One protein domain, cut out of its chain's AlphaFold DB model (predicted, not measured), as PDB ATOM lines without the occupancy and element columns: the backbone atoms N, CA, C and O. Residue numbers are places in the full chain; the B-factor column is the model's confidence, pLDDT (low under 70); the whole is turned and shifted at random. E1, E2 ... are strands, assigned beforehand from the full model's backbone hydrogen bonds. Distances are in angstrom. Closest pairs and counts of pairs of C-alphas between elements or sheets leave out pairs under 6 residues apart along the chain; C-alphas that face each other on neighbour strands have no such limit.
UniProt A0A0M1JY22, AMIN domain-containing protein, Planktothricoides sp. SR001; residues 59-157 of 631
ATOM      1  N   GLU A  59      14.126 -15.237 -30.339       87.31
ATOM      2  CA  GLU A  59      13.359 -14.042 -30.697       87.31
ATOM      3  C   GLU A  59      13.701 -13.642 -32.134       87.31
ATOM      4  O   GLU A  59      14.878 -13.609 -32.498       87.31
ATOM      5  N   TYR A  60      12.690 -13.363 -32.958       84.56
ATOM      6  CA  TYR A  60      12.883 -12.893 -34.329       84.56
ATOM      7  C   TYR A  60      12.496 -11.421 -34.458       84.56
ATOM      8  O   TYR A  60      11.391 -11.027 -34.090       84.56
ATOM      9  N   ASP A  61      13.409 -10.623 -35.007       75.75
ATOM     10  CA  ASP A  61      13.182  -9.226 -35.352       75.75
ATOM     11  C   ASP A  61      12.926  -9.090 -36.869       75.75
ATOM     12  O   ASP A  61      13.886  -9.074 -37.651       75.75
ATOM     13  N   PRO A  62      11.659  -8.945 -37.310       64.19
ATOM     14  CA  PRO A  62      11.324  -8.769 -38.723       64.19
ATOM     15  C   PRO A  62      11.799  -7.428 -39.302       64.19
ATOM     16  O   PRO A  62      11.843  -7.286 -40.521       64.19
ATOM     17  N   TYR A  63      12.180  -6.443 -38.478       57.56
ATOM     18  CA  TYR A  63      12.687  -5.155 -38.965       57.56
ATOM     19  C   TYR A  63      14.152  -5.229 -39.409       57.56
ATOM     20  O   TYR A  63      14.612  -4.374 -40.165       57.56
ATOM     21  N   THR A  64      14.894  -6.241 -38.950       64.75
ATOM     22  CA  THR A  64      16.314  -6.449 -39.291       64.75
ATOM     23  C   THR A  64      16.628  -7.846 -39.825       64.75
ATOM     24  O   THR A  64      17.783  -8.137 -40.138       64.75
ATOM     25  N   ASN A  65      15.613  -8.706 -39.930       74.75
ATOM     26  CA  ASN A  65      15.719 -10.127 -40.256       74.75
ATOM     27  C   ASN A  65      16.674 -10.904 -39.323       74.75
ATOM     28  O   ASN A  65      17.287 -11.890 -39.731       74.75
ATOM     29  N   GLN A  66      16.820 -10.458 -38.070       85.69
ATOM     30  CA  GLN A  66      17.670 -11.112 -37.072       85.69
ATOM     31  C   GLN A  66      16.889 -12.178 -36.307       85.69
ATOM     32  O   GLN A  66      15.937 -11.856 -35.600       85.69
ATOM     33  N   LEU A  67      17.350 -13.429 -36.357       89.94
ATOM     34  CA  LEU A  67      16.941 -14.453 -35.393       89.94
ATOM     35  C   LEU A  67      17.977 -14.516 -34.265       89.94
ATOM     36  O   LEU A  67      19.123 -14.907 -34.493       89.94
ATOM     37  N   GLN A  68      17.573 -14.143 -33.053       93.31
ATOM     38  CA  GLN A  68      18.358 -14.318 -31.833       93.31
ATOM     39  C   GLN A  68      18.024 -15.669 -31.189       93.31
ATOM     40  O   GLN A  68      16.858 -16.046 -31.099       93.31
ATOM     41  N   ILE A  69      19.039 -16.400 -30.721       93.75
ATOM     42  CA  ILE A  69      18.909 -17.738 -30.123       93.75
ATOM     43  C   ILE A  69      19.741 -17.807 -28.842       93.75
ATOM     44  O   ILE A  69      20.943 -17.544 -28.859       93.75
ATOM     45  N   THR A  70      19.130 -18.216 -27.733       90.81
ATOM     46  CA  THR A  70      19.803 -18.446 -26.449       90.81
ATOM     47  C   THR A  70      20.221 -19.913 -26.327       90.81
ATOM     48  O   THR A  70      19.407 -20.780 -26.001       90.81
ATOM     49  N   SER A  71      21.504 -20.190 -26.574       90.88
ATOM     50  CA  SER A  71      22.102 -21.531 -26.570       90.88
ATOM     51  C   SER A  71      23.497 -21.536 -25.938       90.88
ATOM     52  O   SER A  71      24.310 -20.645 -26.194       90.88
ATOM     53  N   LYS A  72      23.778 -22.563 -25.124       88.50
ATOM     54  CA  LYS A  72      25.089 -22.804 -24.484       88.50
ATOM     55  C   LYS A  72      26.167 -23.235 -25.479       88.50
ATOM     56  O   LYS A  72      27.348 -23.022 -25.235       88.50
ATOM     57  N   GLU A  73      25.749 -23.839 -26.584       91.00
ATOM     58  CA  GLU A  73      26.602 -24.293 -27.679       91.00
ATOM     59  C   GLU A  73      26.239 -23.568 -28.971       91.00
ATOM     60  O   GLU A  73      25.133 -23.039 -29.114       91.00
ATOM     61  N   LYS A  74      27.185 -23.542 -29.912       93.31
ATOM     62  CA  LYS A  74      26.980 -22.957 -31.234       93.31
ATOM     63  C   LYS A  74      25.850 -23.707 -31.962       93.31
ATOM     64  O   LYS A  74      25.972 -24.919 -32.119       93.31
ATOM     65  N   PRO A  75      24.789 -23.020 -32.425       96.06
ATOM     66  CA  PRO A  75      23.832 -23.604 -33.352       96.06
ATOM     67  C   PRO A  75      24.496 -23.894 -34.700       96.06
ATOM     68  O   PRO A  75      25.348 -23.128 -35.159       96.06
ATOM     69  N   GLU A  76      24.075 -24.962 -35.359       94.81
ATOM     70  CA  GLU A  76      24.442 -25.229 -36.750       94.81
ATOM     71  C   GLU A  76      23.305 -24.776 -37.666       94.81
ATOM     72  O   GLU A  76      22.152 -24.724 -37.243       94.81
ATOM     73  N   TYR A  77      23.609 -24.393 -38.908       95.38
ATOM     74  CA  TYR A  77      22.581 -23.990 -39.866       95.38
ATOM     75  C   TYR A  77      22.864 -24.545 -41.261       95.38
ATOM     76  O   TYR A  77      24.016 -24.744 -41.649       95.38
ATOM     77  N   PHE A  78      21.799 -24.748 -42.032       92.31
ATOM     78  CA  PHE A  78      21.859 -25.081 -43.451       92.31
ATOM     79  C   PHE A  78      20.674 -24.465 -44.204       92.31
ATOM     80  O   PHE A  78      19.711 -23.985 -43.607       92.31
ATOM     81  N   ILE A  79      20.762 -24.450 -45.533       89.69
ATOM     82  CA  ILE A  79      19.701 -23.962 -46.420       89.69
ATOM     83  C   ILE A  79      19.047 -25.158 -47.110       89.69
ATOM     84  O   ILE A  79      19.740 -26.084 -47.533       89.69
ATOM     85  N   LEU A  80      17.726 -25.105 -47.266       84.06
ATOM     86  CA  LEU A  80      16.995 -25.926 -48.229       84.06
ATOM     87  C   LEU A  80      16.471 -25.022 -49.349       84.06
ATOM     88  O   LEU A  80      16.087 -23.879 -49.100       84.06
ATOM     89  N   ALA A  81      16.457 -25.544 -50.572       80.62
ATOM     90  CA  ALA A  81      15.763 -24.936 -51.700       80.62
ATOM     91  C   ALA A  81      14.381 -25.588 -51.883       80.62
ATOM     92  O   ALA A  81      14.168 -26.707 -51.422       80.62
ATOM     93  N   ASP A  82      13.495 -24.887 -52.592       78.31
ATOM     94  CA  ASP A  82      12.153 -25.335 -52.997       78.31
ATOM     95  C   ASP A  82      11.214 -25.800 -51.847       78.31
ATOM     96  O   ASP A  82      11.045 -26.998 -51.597       78.31
ATOM     97  N   PRO A  83      10.569 -24.864 -51.116       83.44
ATOM     98  CA  PRO A  83      10.803 -23.415 -51.100       83.44
ATOM     99  C   PRO A  83      12.096 -23.049 -50.342       83.44
ATOM    100  O   PRO A  83      12.594 -23.856 -49.550       83.44
ATOM    101  N   PRO A  84      12.646 -21.835 -50.544       86.06
ATOM    102  CA  PRO A  84      13.830 -21.371 -49.821       86.06
ATOM    103  C   PRO A  84      13.592 -21.358 -48.303       86.06
ATOM    104  O   PRO A  84      12.671 -20.714 -47.799       86.06
ATOM    105  N   ARG A  85      14.439 -22.073 -47.559       93.06
ATOM    106  CA  ARG A  85      14.384 -22.164 -46.093       93.06
ATOM    107  C   ARG A  85      15.761 -22.047 -45.475       93.06
ATOM    108  O   ARG A  85      16.722 -22.618 -45.987       93.06
ATOM    109  N   ILE A  86      15.818 -21.420 -44.306       93.69
ATOM    110  CA  ILE A  86      16.965 -21.494 -43.400       93.69
ATOM    111  C   ILE A  86      16.581 -22.432 -42.256       93.69
ATOM    112  O   ILE A  86      15.598 -22.187 -41.557       93.69
ATOM    113  N   VAL A  87      17.345 -23.503 -42.066       95.81
ATOM    114  CA  VAL A  87      17.174 -24.450 -40.960       95.81
ATOM    115  C   VAL A  87      18.312 -24.243 -39.968       95.81
ATOM    116  O   VAL A  87      19.462 -24.117 -40.380       95.81
ATOM    117  N   ILE A  88      17.991 -24.191 -38.675       97.44
ATOM    118  CA  ILE A  88      18.943 -23.995 -37.582       97.44
ATOM    119  C   ILE A  88      18.725 -25.083 -36.535       97.44
ATOM    120  O   ILE A  88      17.640 -25.176 -35.961       97.44
ATOM    121  N   ASP A  89      19.764 -25.859 -36.249       97.12
ATOM    122  CA  ASP A  89      19.765 -26.884 -35.209       97.12
ATOM    123  C   ASP A  89      20.454 -26.347 -33.954       97.12
ATOM    124  O   ASP A  89      21.603 -25.901 -33.982       97.12
ATOM    125  N   VAL A  90      19.722 -26.357 -32.839       96.62
ATOM    126  CA  VAL A  90      20.136 -25.757 -31.569       96.62
ATOM    127  C   VAL A  90      20.432 -26.875 -30.557       96.62
ATOM    128  O   VAL A  90      19.498 -27.389 -29.928       96.62
ATOM    129  N   PRO A  91      21.702 -27.282 -30.373       94.81
ATOM    130  CA  PRO A  91      22.065 -28.370 -29.468       94.81
ATOM    131  C   PRO A  91      21.846 -28.012 -27.990       94.81
ATOM    132  O   PRO A  91      21.875 -26.848 -27.589       94.81
ATOM    133  N   ARG A  92      21.624 -29.047 -27.166       91.19
ATOM    134  CA  ARG A  92      21.338 -28.969 -25.716       91.19
ATOM    135  C   ARG A  92      20.226 -27.973 -25.357       91.19
ATOM    136  O   ARG A  92      20.295 -27.278 -24.339       91.19
ATOM    137  N   SER A  93      19.182 -27.934 -26.181       90.19
ATOM    138  CA  SER A  93      18.009 -27.072 -26.025       90.19
ATOM    139  C   SER A  93      16.722 -27.891 -25.943       90.19
ATOM    140  O   SER A  93      16.668 -29.037 -26.370       90.19
ATOM    141  N   ASN A  94      15.675 -27.320 -25.353       88.00
ATOM    142  CA  ASN A  94      14.447 -28.054 -25.031       88.00
ATOM    143  C   ASN A  94      13.166 -27.215 -25.201       88.00
ATOM    144  O   ASN A  94      12.097 -27.646 -24.754       88.00
ATOM    145  N   PHE A  95      13.273 -26.035 -25.827       87.88
ATOM    146  CA  PHE A  95      12.153 -25.125 -26.082       87.88
ATOM    147  C   PHE A  95      11.289 -25.562 -27.274       87.88
ATOM    148  O   PHE A  95      10.115 -25.216 -27.323       87.88
ATOM    149  N   GLY A  96      11.811 -26.407 -28.170       85.00
ATOM    150  CA  GLY A  96      11.028 -27.049 -29.230       85.00
ATOM    151  C   GLY A  96      10.037 -28.123 -28.762       85.00
ATOM    152  O   GLY A  96       9.232 -28.585 -29.566       85.00
ATOM    153  N   ARG A  97      10.060 -28.535 -27.485       88.19
ATOM    154  CA  ARG A  97       9.166 -29.592 -26.964       88.19
ATOM    155  C   ARG A  97       7.681 -29.230 -27.006       88.19
ATOM    156  O   ARG A  97       6.849 -30.128 -27.033       88.19
ATOM    157  N   ASN A  98       7.363 -27.936 -27.047       84.94
ATOM    158  CA  ASN A  98       6.039 -27.432 -27.398       84.94
ATOM    159  C   ASN A  98       6.153 -26.775 -28.784       84.94
ATOM    160  O   ASN A  98       6.654 -25.647 -28.864       84.94
ATOM    161  N   PRO A  99       5.752 -27.458 -29.876       84.31
ATOM    162  CA  PRO A  99       5.909 -26.922 -31.219       84.31
ATOM    163  C   PRO A  99       5.235 -25.559 -31.370       84.31
ATOM    164  O   PRO A  99       4.076 -25.381 -30.999       84.31
ATOM    165  N   THR A 100       5.977 -24.595 -31.906       87.38
ATOM    166  CA  THR A 100       5.533 -23.207 -32.068       87.38
ATOM    167  C   THR A 100       5.689 -22.799 -33.527       87.38
ATOM    168  O   THR A 100       6.697 -23.123 -34.154       87.38
ATOM    169  N   GLN A 101       4.708 -22.077 -34.070       90.31
ATOM    170  CA  GLN A 101       4.815 -21.428 -35.373       90.31
ATOM    171  C   GLN A 101       4.316 -19.986 -35.266       90.31
ATOM    172  O   GLN A 101       3.220 -19.744 -34.764       90.31
ATOM    173  N   GLU A 102       5.117 -19.043 -35.755       77.75
ATOM    174  CA  GLU A 102       4.749 -17.635 -35.908       77.75
ATOM    175  C   GLU A 102       4.934 -17.227 -37.379       77.75
ATOM    176  O   GLU A 102       5.808 -17.754 -38.071       77.75
ATOM    177  N   SER A 103       4.094 -16.313 -37.865       74.31
ATOM    178  CA  SER A 103       4.106 -15.830 -39.253       74.31
ATOM    179  C   SER A 103       4.371 -14.330 -39.276       74.31
ATOM    180  O   SER A 103       3.847 -13.606 -38.428       74.31
ATOM    181  N   TYR A 104       5.150 -13.855 -40.250       72.38
ATOM    182  CA  TYR A 104       5.591 -12.459 -40.315       72.38
ATOM    183  C   TYR A 104       5.411 -11.878 -41.731       72.38
ATOM    184  O   TYR A 104       5.579 -12.598 -42.715       72.38
ATOM    185  N   PRO A 105       5.080 -10.581 -41.865       54.88
ATOM    186  CA  PRO A 105       5.035  -9.912 -43.160       54.88
ATOM    187  C   PRO A 105       6.451  -9.502 -43.596       54.88
ATOM    188  O   PRO A 105       7.038  -8.586 -43.020       54.88
ATOM    189  N   GLY A 106       6.997 -10.157 -44.623       68.75
ATOM    190  CA  GLY A 106       8.279  -9.789 -45.228       68.75
ATOM    191  C   GLY A 106       9.127 -10.989 -45.647       68.75
ATOM    192  O   GLY A 106       8.602 -12.034 -46.016       68.75
ATOM    193  N   LEU A 107      10.452 -10.814 -45.579       73.00
ATOM    194  CA  LEU A 107      11.470 -11.765 -46.047       73.00
ATOM    195  C   LEU A 107      11.274 -13.196 -45.527       73.00
ATOM    196  O   LEU A 107      11.412 -14.156 -46.281       73.00
ATOM    197  N   VAL A 108      11.018 -13.323 -44.225       82.38
ATOM    198  CA  VAL A 108      10.695 -14.584 -43.556       82.38
ATOM    199  C   VAL A 108       9.183 -14.623 -43.409       82.38
ATOM    200  O   VAL A 108       8.626 -13.840 -42.643       82.38
ATOM    201  N   GLN A 109       8.524 -15.528 -44.127       83.38
ATOM    202  CA  GLN A 109       7.067 -15.643 -44.118       83.38
ATOM    203  C   GLN A 109       6.565 -16.391 -42.872       83.38
ATOM    204  O   GLN A 109       5.534 -16.029 -42.300       83.38
ATOM    205  N   SER A 110       7.296 -17.414 -42.407       87.81
ATOM    206  CA  SER A 110       7.014 -18.062 -41.117       87.81
ATOM    207  C   SER A 110       8.255 -18.657 -40.458       87.81
ATOM    208  O   SER A 110       9.201 -19.054 -41.139       87.81
ATOM    209  N   ILE A 111       8.235 -18.749 -39.128       94.44
ATOM    210  CA  ILE A 111       9.233 -19.463 -38.332       94.44
ATOM    211  C   ILE A 111       8.534 -20.582 -37.569       94.44
ATOM    212  O   ILE A 111       7.564 -20.348 -36.851       94.44
ATOM    213  N   ARG A 112       9.045 -21.804 -37.726       95.06
ATOM    214  CA  ARG A 112       8.559 -23.032 -37.085       95.06
ATOM    215  C   ARG A 112       9.632 -23.567 -36.151       95.06
ATOM    216  O   ARG A 112      10.806 -23.561 -36.508       95.06
ATOM    217  N   ILE A 113       9.241 -24.034 -34.973       94.81
ATOM    218  CA  ILE A 113      10.163 -24.453 -33.916       94.81
ATOM    219  C   ILE A 113       9.647 -25.746 -33.303       94.81
ATOM    220  O   ILE A 113       8.513 -25.787 -32.828       94.81
ATOM    221  N   SER A 114      10.472 -26.792 -33.302       93.31
ATOM    222  CA  SER A 114      10.124 -28.112 -32.768       93.31
ATOM    223  C   SER A 114      11.359 -28.872 -32.279       93.31
ATOM    224  O   SER A 114      12.470 -28.662 -32.763       93.31
ATOM    225  N   GLU A 115      11.195 -29.768 -31.304       94.94
ATOM    226  CA  GLU A 115      12.248 -30.724 -30.945       94.94
ATOM    227  C   GLU A 115      12.455 -31.684 -32.128       94.94
ATOM    228  O   GLU A 115      11.505 -32.304 -32.605       94.94
ATOM    229  N   PHE A 116      13.682 -31.756 -32.647       92.31
ATOM    230  CA  PHE A 116      14.039 -32.618 -33.780       92.31
ATOM    231  C   PHE A 116      14.543 -33.983 -33.303       92.31
ATOM    232  O   PHE A 116      14.200 -35.015 -33.877       92.31
ATOM    233  N   LYS A 117      15.307 -33.987 -32.209       93.12
ATOM    234  CA  LYS A 117      15.640 -35.168 -31.408       93.12
ATOM    235  C   LYS A 117      15.792 -34.751 -29.935       93.12
ATOM    236  O   LYS A 117      15.997 -33.563 -29.690       93.12
ATOM    237  N   PRO A 118      15.693 -35.667 -28.953       92.81
ATOM    238  CA  PRO A 118      15.696 -35.308 -27.532       92.81
ATOM    239  C   PRO A 118      16.875 -34.407 -27.131       92.81
ATOM    240  O   PRO A 118      18.034 -34.811 -27.224       92.81
ATOM    241  N   GLY A 119      16.575 -33.187 -26.674       90.38
ATOM    242  CA  GLY A 119      17.586 -32.189 -26.308       90.38
ATOM    243  C   GLY A 119      18.155 -31.360 -27.471       90.38
ATOM    244  O   GLY A 119      19.179 -30.697 -27.289       90.38
ATOM    245  N   GLU A 120      17.520 -31.372 -28.644       95.69
ATOM    246  CA  GLU A 120      17.895 -30.564 -29.806       95.69
ATOM    247  C   GLU A 120      16.656 -29.969 -30.490       95.69
ATOM    248  O   GLU A 120      15.805 -30.678 -31.035       95.69
ATOM    249  N   THR A 121      16.552 -28.639 -30.472       96.50
ATOM    250  CA  THR A 121      15.464 -27.896 -31.119       96.50
ATOM    251  C   THR A 121      15.883 -27.489 -32.524       96.50
ATOM    252  O   THR A 121      16.909 -26.829 -32.685       96.50
ATOM    253  N   ARG A 122      15.064 -27.819 -33.524       97.75
ATOM    254  CA  ARG A 122      15.187 -27.301 -34.885       97.75
ATOM    255  C   ARG A 122      14.279 -26.091 -35.057       97.75
ATOM    256  O   ARG A 122      13.090 -26.140 -34.739       97.75
ATOM    257  N   ILE A 123      14.848 -25.019 -35.587       97.25
ATOM    258  CA  ILE A 123      14.142 -23.833 -36.064       97.25
ATOM    259  C   ILE A 123      14.160 -23.875 -37.594       97.25
ATOM    260  O   ILE A 123      15.202 -24.119 -38.196       97.25
ATOM    261  N   VAL A 124      13.017 -23.639 -38.233       96.88
ATOM    262  CA  VAL A 124      12.881 -23.526 -39.690       96.88
ATOM    263  C   VAL A 124      12.287 -22.164 -40.005       96.88
ATOM    264  O   VAL A 124      11.160 -21.885 -39.607       96.88
ATOM    265  N   MET A 125      13.029 -21.331 -40.726       93.12
ATOM    266  CA  MET A 125      12.538 -20.073 -41.281       93.12
ATOM    267  C   MET A 125      12.175 -20.307 -42.751       93.12
ATOM    268  O   MET A 125      13.067 -20.532 -43.571       93.12
ATOM    269  N   ASP A 126      10.880 -20.293 -43.076       89.25
ATOM    270  CA  ASP A 126      10.395 -20.256 -44.460       89.25
ATOM    271  C   ASP A 126      10.615 -18.838 -45.009       89.25
ATOM    272  O   ASP A 126      10.108 -17.871 -44.435       89.25
ATOM    273  N   LEU A 127      11.371 -18.706 -46.102       85.94
ATOM    274  CA  LEU A 127      11.598 -17.427 -46.776       85.94
ATOM    275  C   LEU A 127      10.574 -17.192 -47.891       85.94
ATOM    276  O   LEU A 127       9.894 -18.118 -48.336       85.94
ATOM    277  N   ASP A 128      10.503 -15.954 -48.373       80.94
ATOM    278  CA  ASP A 128       9.724 -15.623 -49.562       80.94
ATOM    279  C   ASP A 128      10.210 -16.405 -50.806       80.94
ATOM    280  O   ASP A 128      11.410 -16.400 -51.104       80.94
ATOM    281  N   PRO A 129       9.312 -17.077 -51.555       76.19
ATOM    282  CA  PRO A 129       9.689 -17.934 -52.676       76.19
ATOM    283  C   PRO A 129      10.253 -17.179 -53.889       76.19
ATOM    284  O   PRO A 129      10.811 -17.824 -54.776       76.19
ATOM    285  N   ALA A 130      10.158 -15.846 -53.949       69.69
ATOM    286  CA  ALA A 130      10.831 -15.054 -54.979       69.69
ATOM    287  C   ALA A 130      12.360 -14.966 -54.780       69.69
ATOM    288  O   ALA A 130      13.067 -14.509 -55.680       69.69
ATOM    289  N   ILE A 131      12.880 -15.377 -53.614       68.62
ATOM    290  CA  ILE A 131      14.241 -15.062 -53.171       68.62
ATOM    291  C   ILE A 131      15.145 -16.302 -53.164       68.62
ATOM    292  O   ILE A 131      14.927 -17.269 -52.438       68.62
ATOM    293  N   SER A 132      16.241 -16.226 -53.920       69.38
ATOM    294  CA  SER A 132      17.341 -17.195 -53.862       69.38
ATOM    295  C   SER A 132      18.343 -16.814 -52.771       69.38
ATOM    296  O   SER A 132      18.813 -15.678 -52.736       69.38
ATOM    297  N   ILE A 133      18.720 -17.771 -51.918       71.69
ATOM    298  CA  ILE A 133      19.709 -17.580 -50.847       71.69
ATOM    299  C   ILE A 133      20.804 -18.655 -50.899       71.69
ATOM    300  O   ILE A 133      20.526 -19.843 -51.064       71.69
ATOM    301  N   HIS A 134      22.060 -18.241 -50.732       72.19
ATOM    302  CA  HIS A 134      23.231 -19.119 -50.667       72.19
ATOM    303  C   HIS A 134      23.884 -19.092 -49.269       72.19
ATOM    304  O   HIS A 134      23.768 -18.087 -48.570       72.19
ATOM    305  N   PRO A 135      24.630 -20.138 -48.845       65.75
ATOM    306  CA  PRO A 135      25.208 -20.195 -47.494       65.75
ATOM    307  C   PRO A 135      26.140 -19.023 -47.154       65.75
ATOM    308  O   PRO A 135      26.118 -18.523 -46.036       65.75
ATOM    309  N   GLY A 136      26.899 -18.516 -48.134       72.88
ATOM    310  CA  GLY A 136      27.740 -17.320 -47.972       72.88
ATOM    311  C   GLY A 136      26.967 -16.012 -47.733       72.88
ATOM    312  O   GLY A 136      27.585 -14.987 -47.476       72.88
ATOM    313  N   GLN A 137      25.633 -16.045 -47.805       77.00
ATOM    314  CA  GLN A 137      24.730 -14.944 -47.464       77.00
ATOM    315  C   GLN A 137      24.066 -15.149 -46.088       77.00
ATOM    316  O   GLN A 137      23.035 -14.538 -45.818       77.00
ATOM    317  N   ILE A 138      24.606 -16.005 -45.211       85.88
ATOM    318  CA  ILE A 138      24.122 -16.162 -43.832       85.88
ATOM    319  C   ILE A 138      25.278 -16.032 -42.840       85.88
ATOM    320  O   ILE A 138      26.169 -16.880 -42.758       85.88
ATOM    321  N   THR A 139      25.209 -14.998 -42.007       86.06
ATOM    322  CA  THR A 139      26.137 -14.790 -40.891       86.06
ATOM    323  C   THR A 139      25.517 -15.330 -39.602       86.06
ATOM    324  O   THR A 139      24.365 -15.016 -39.309       86.06
ATOM    325  N   LEU A 140      26.264 -16.120 -38.820       90.44
ATOM    326  CA  LEU A 140      25.861 -16.594 -37.487       90.44
ATOM    327  C   LEU A 140      26.953 -16.260 -36.460       90.44
ATOM    328  O   LEU A 140      28.030 -16.856 -36.481       90.44
ATOM    329  N   GLU A 141      26.662 -15.325 -35.555       88.75
ATOM    330  CA  GLU A 141      27.638 -14.716 -34.634       88.75
ATOM    331  C   GLU A 141      27.221 -14.831 -33.157       88.75
ATOM    332  O   GLU A 141      26.028 -14.752 -32.855       88.75
ATOM    333  N   PRO A 142      28.172 -14.966 -32.208       89.50
ATOM    334  CA  PRO A 142      27.893 -14.890 -30.775       89.50
ATOM    335  C   PRO A 142      27.708 -13.436 -30.296       89.50
ATOM    336  O   PRO A 142      28.509 -12.553 -30.603       89.50
ATOM    337  N   LEU A 143      26.674 -13.174 -29.490       79.88
ATOM    338  CA  LEU A 143      26.285 -11.829 -29.043       79.88
ATOM    339  C   LEU A 143      26.830 -11.482 -27.647       79.88
ATOM    340  O   LEU A 143      26.116 -11.504 -26.631       79.88
ATOM    341  N   GLY A 144      28.110 -11.106 -27.626       69.94
ATOM    342  CA  GLY A 144      28.862 -10.749 -26.422       69.94
ATOM    343  C   GLY A 144      29.395 -11.973 -25.666       69.94
ATOM    344  O   GLY A 144      29.516 -13.058 -26.221       69.94
ATOM    345  N   GLN A 145      29.711 -11.809 -24.379       59.38
ATOM    346  CA  GLN A 145      30.271 -12.871 -23.523       59.38
ATOM    347  C   GLN A 145      29.193 -13.831 -22.974       59.38
ATOM    348  O   GLN A 145      29.190 -14.151 -21.788       59.38
ATOM    349  N   GLY A 146      28.217 -14.233 -23.792       64.81
ATOM    350  CA  GLY A 146      27.041 -14.967 -23.315       64.81
ATOM    351  C   GLY A 146      26.539 -16.046 -24.266       64.81
ATOM    352  O   GLY A 146      26.908 -16.096 -25.433       64.81
ATOM    353  N   ASN A 147      25.632 -16.872 -23.744       87.50
ATOM    354  CA  ASN A 147      24.955 -17.975 -24.436       87.50
ATOM    355  C   ASN A 147      23.937 -17.475 -25.484       87.50
ATOM    356  O   ASN A 147      22.785 -17.896 -25.456       87.50
ATOM    357  N   ARG A 148      24.297 -16.516 -26.340       89.75
ATOM    358  CA  ARG A 148      23.402 -15.909 -27.333       89.75
ATOM    359  C   ARG A 148      24.061 -15.874 -28.698       89.75
ATOM    360  O   ARG A 148      25.221 -15.492 -28.807       89.75
ATOM    361  N   TRP A 149      23.285 -16.200 -29.715       92.81
ATOM    362  CA  TRP A 149      23.693 -16.270 -31.110       92.81
ATOM    363  C   TRP A 149      22.716 -15.469 -31.961       92.81
ATOM    364  O   TRP A 149      21.527 -15.439 -31.649       92.81
ATOM    365  N   VAL A 150      23.201 -14.822 -33.017       92.75
ATOM    366  CA  VAL A 150      22.382 -14.035 -33.944       92.75
ATOM    367  C   VAL A 150      22.641 -14.505 -35.363       92.75
ATOM    368  O   VAL A 150      23.781 -14.461 -35.826       92.75
ATOM    369  N   LEU A 151      21.580 -14.926 -36.046       92.25
ATOM    370  CA  LEU A 151      21.592 -15.249 -37.467       92.25
ATOM    371  C   LEU A 151      21.127 -14.029 -38.275       92.25
ATOM    372  O   LEU A 151      20.099 -13.432 -37.954       92.25
ATOM    373  N   ARG A 152      21.887 -13.670 -39.316       86.62
ATOM    374  CA  ARG A 152      21.622 -12.551 -40.235       86.62
ATOM    375  C   ARG A 152      21.633 -13.029 -41.697       86.62
ATOM    376  O   ARG A 152      22.708 -13.358 -42.200       86.62
ATOM    377  N   PRO A 153      20.497 -13.021 -42.413       77.25
ATOM    378  CA  PRO A 153      20.487 -13.118 -43.870       77.25
ATOM    379  C   PRO A 153      21.104 -11.852 -44.495       77.25
ATOM    380  O   PRO A 153      20.795 -10.731 -44.095       77.25
ATOM    381  N   GLN A 154      22.002 -12.017 -45.462       69.00
ATOM    382  CA  GLN A 154      22.726 -10.960 -46.183       69.00
ATOM    383  C   GLN A 154      22.224 -10.900 -47.633       69.00
ATOM    384  O   GLN A 154      22.913 -11.274 -48.583       69.00
ATOM    385  N   ILE A 155      20.964 -10.496 -47.786       62.81
ATOM    386  CA  ILE A 155      20.233 -10.561 -49.056       62.81
ATOM    387  C   ILE A 155      20.264  -9.191 -49.735       62.81
ATOM    388  O   ILE A 155      19.973  -8.168 -49.116       62.81
ATOM    389  N   ALA A 156      20.639  -9.168 -51.014       44.53
ATOM    390  CA  ALA A 156      20.723  -7.937 -51.788       44.53
ATOM    391  C   ALA A 156      19.320  -7.442 -52.172       44.53
ATOM    392  O   ALA A 156      18.518  -8.203 -52.715       44.53
ATOM    393  N   LEU A 157      19.046  -6.150 -51.958       41.12
ATOM    394  CA  LEU A 157      17.735  -5.534 -52.221       41.12
ATOM    395  C   LEU A 157      17.226  -5.786 -53.655       41.12
ATOM    396  O   LEU A 157      16.034  -5.992 -53.862       41.12
TER     397      LEU A 157
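Overview. This is residues 59 to 157 of the 631 residues of the protein "AMIN domain-containing protein" of Planktothricoides sp. SR001 (UniProt A0A0M1JY22). Two sheets lie face to face as a sandwich, a larger and twisted one of E3, E4, E7, E6 and E5 and a smaller one of E1, E2, E9 and E8, with the strands of the one at 19 degrees to those of the other. The chain passes between the two layers twice, at the links E2 to E3 and E7 to E8. The printed part has 99 residues with nine named strands, E1 to E9 in chain order, and no named helix; the class is all strand. Both sheets are antiparallel throughout, ordered E3, E4, E7, E6, E5 and E1, E2, E9, E8. The whole is compact and rounded, with a radius of gyration of the C-alphas of 12.9 A and spans of 34 by 29 by 21 A.

Along the chain. Find C-alpha 59 at (13.359, -14.042, -30.697), where E1, residues 59 to 61, begins. E2 follows at 66 to 70 and E3 at 76 to 80. E4, residues 85 to 91, runs 19.3 A. After E5, residues 100 to 103, look for the longest strand, E6: it goes 24.4 A from C-alpha 108 at (10.695, -14.584, -43.556) to C-alpha 117. E7, residues 120 to 127, runs 22.4 A. E8 holds 138 to 142; E9, residues 148 to 153, runs 17.0 A to C-alpha 153 at (20.487, -13.118, -43.870).

Arrangement. Start in the larger sheet, whose edge strands are E3 and E5. E3 and E4 form a hairpin, with N 78 and O 87 2.9 A apart. Beside E4 lies its neighbour E7, with N 88 and O 123 at 2.8 A. E5, E6 and E7 are a meander, each strand the antiparallel neighbour of the one before: see N 102 and O 111 at 3.0 A, then N 112 and O 124 at 2.8 A. With E4 they make a Greek key, the first of four strands in a row being the antiparallel neighbour of the fourth. In the other sheet, the hairpin of E1 and E2 has N 59 and O 68 at 2.9 A. E2 and E9 have N 69 and O 149 at 2.8 A, and the hairpin of E8 and E9 has N 141 and O 150 at 3.0 A. Between the sheets, E3 and E8 are near each other, with 6 pairs of C-alphas within 10 A, while E2 and E4 are only just apart, at 8.2 A.

Size, cuts and confidence. The C-alphas of Pro 118 and Leu 157, 38.7 A apart, are the two farthest apart. The printed part has no cut, and no link is long. Its mean pLDDT is 83.8; look for values under 70 at, among others, residues 62 to 64, 144 to 146 and 154 to 157.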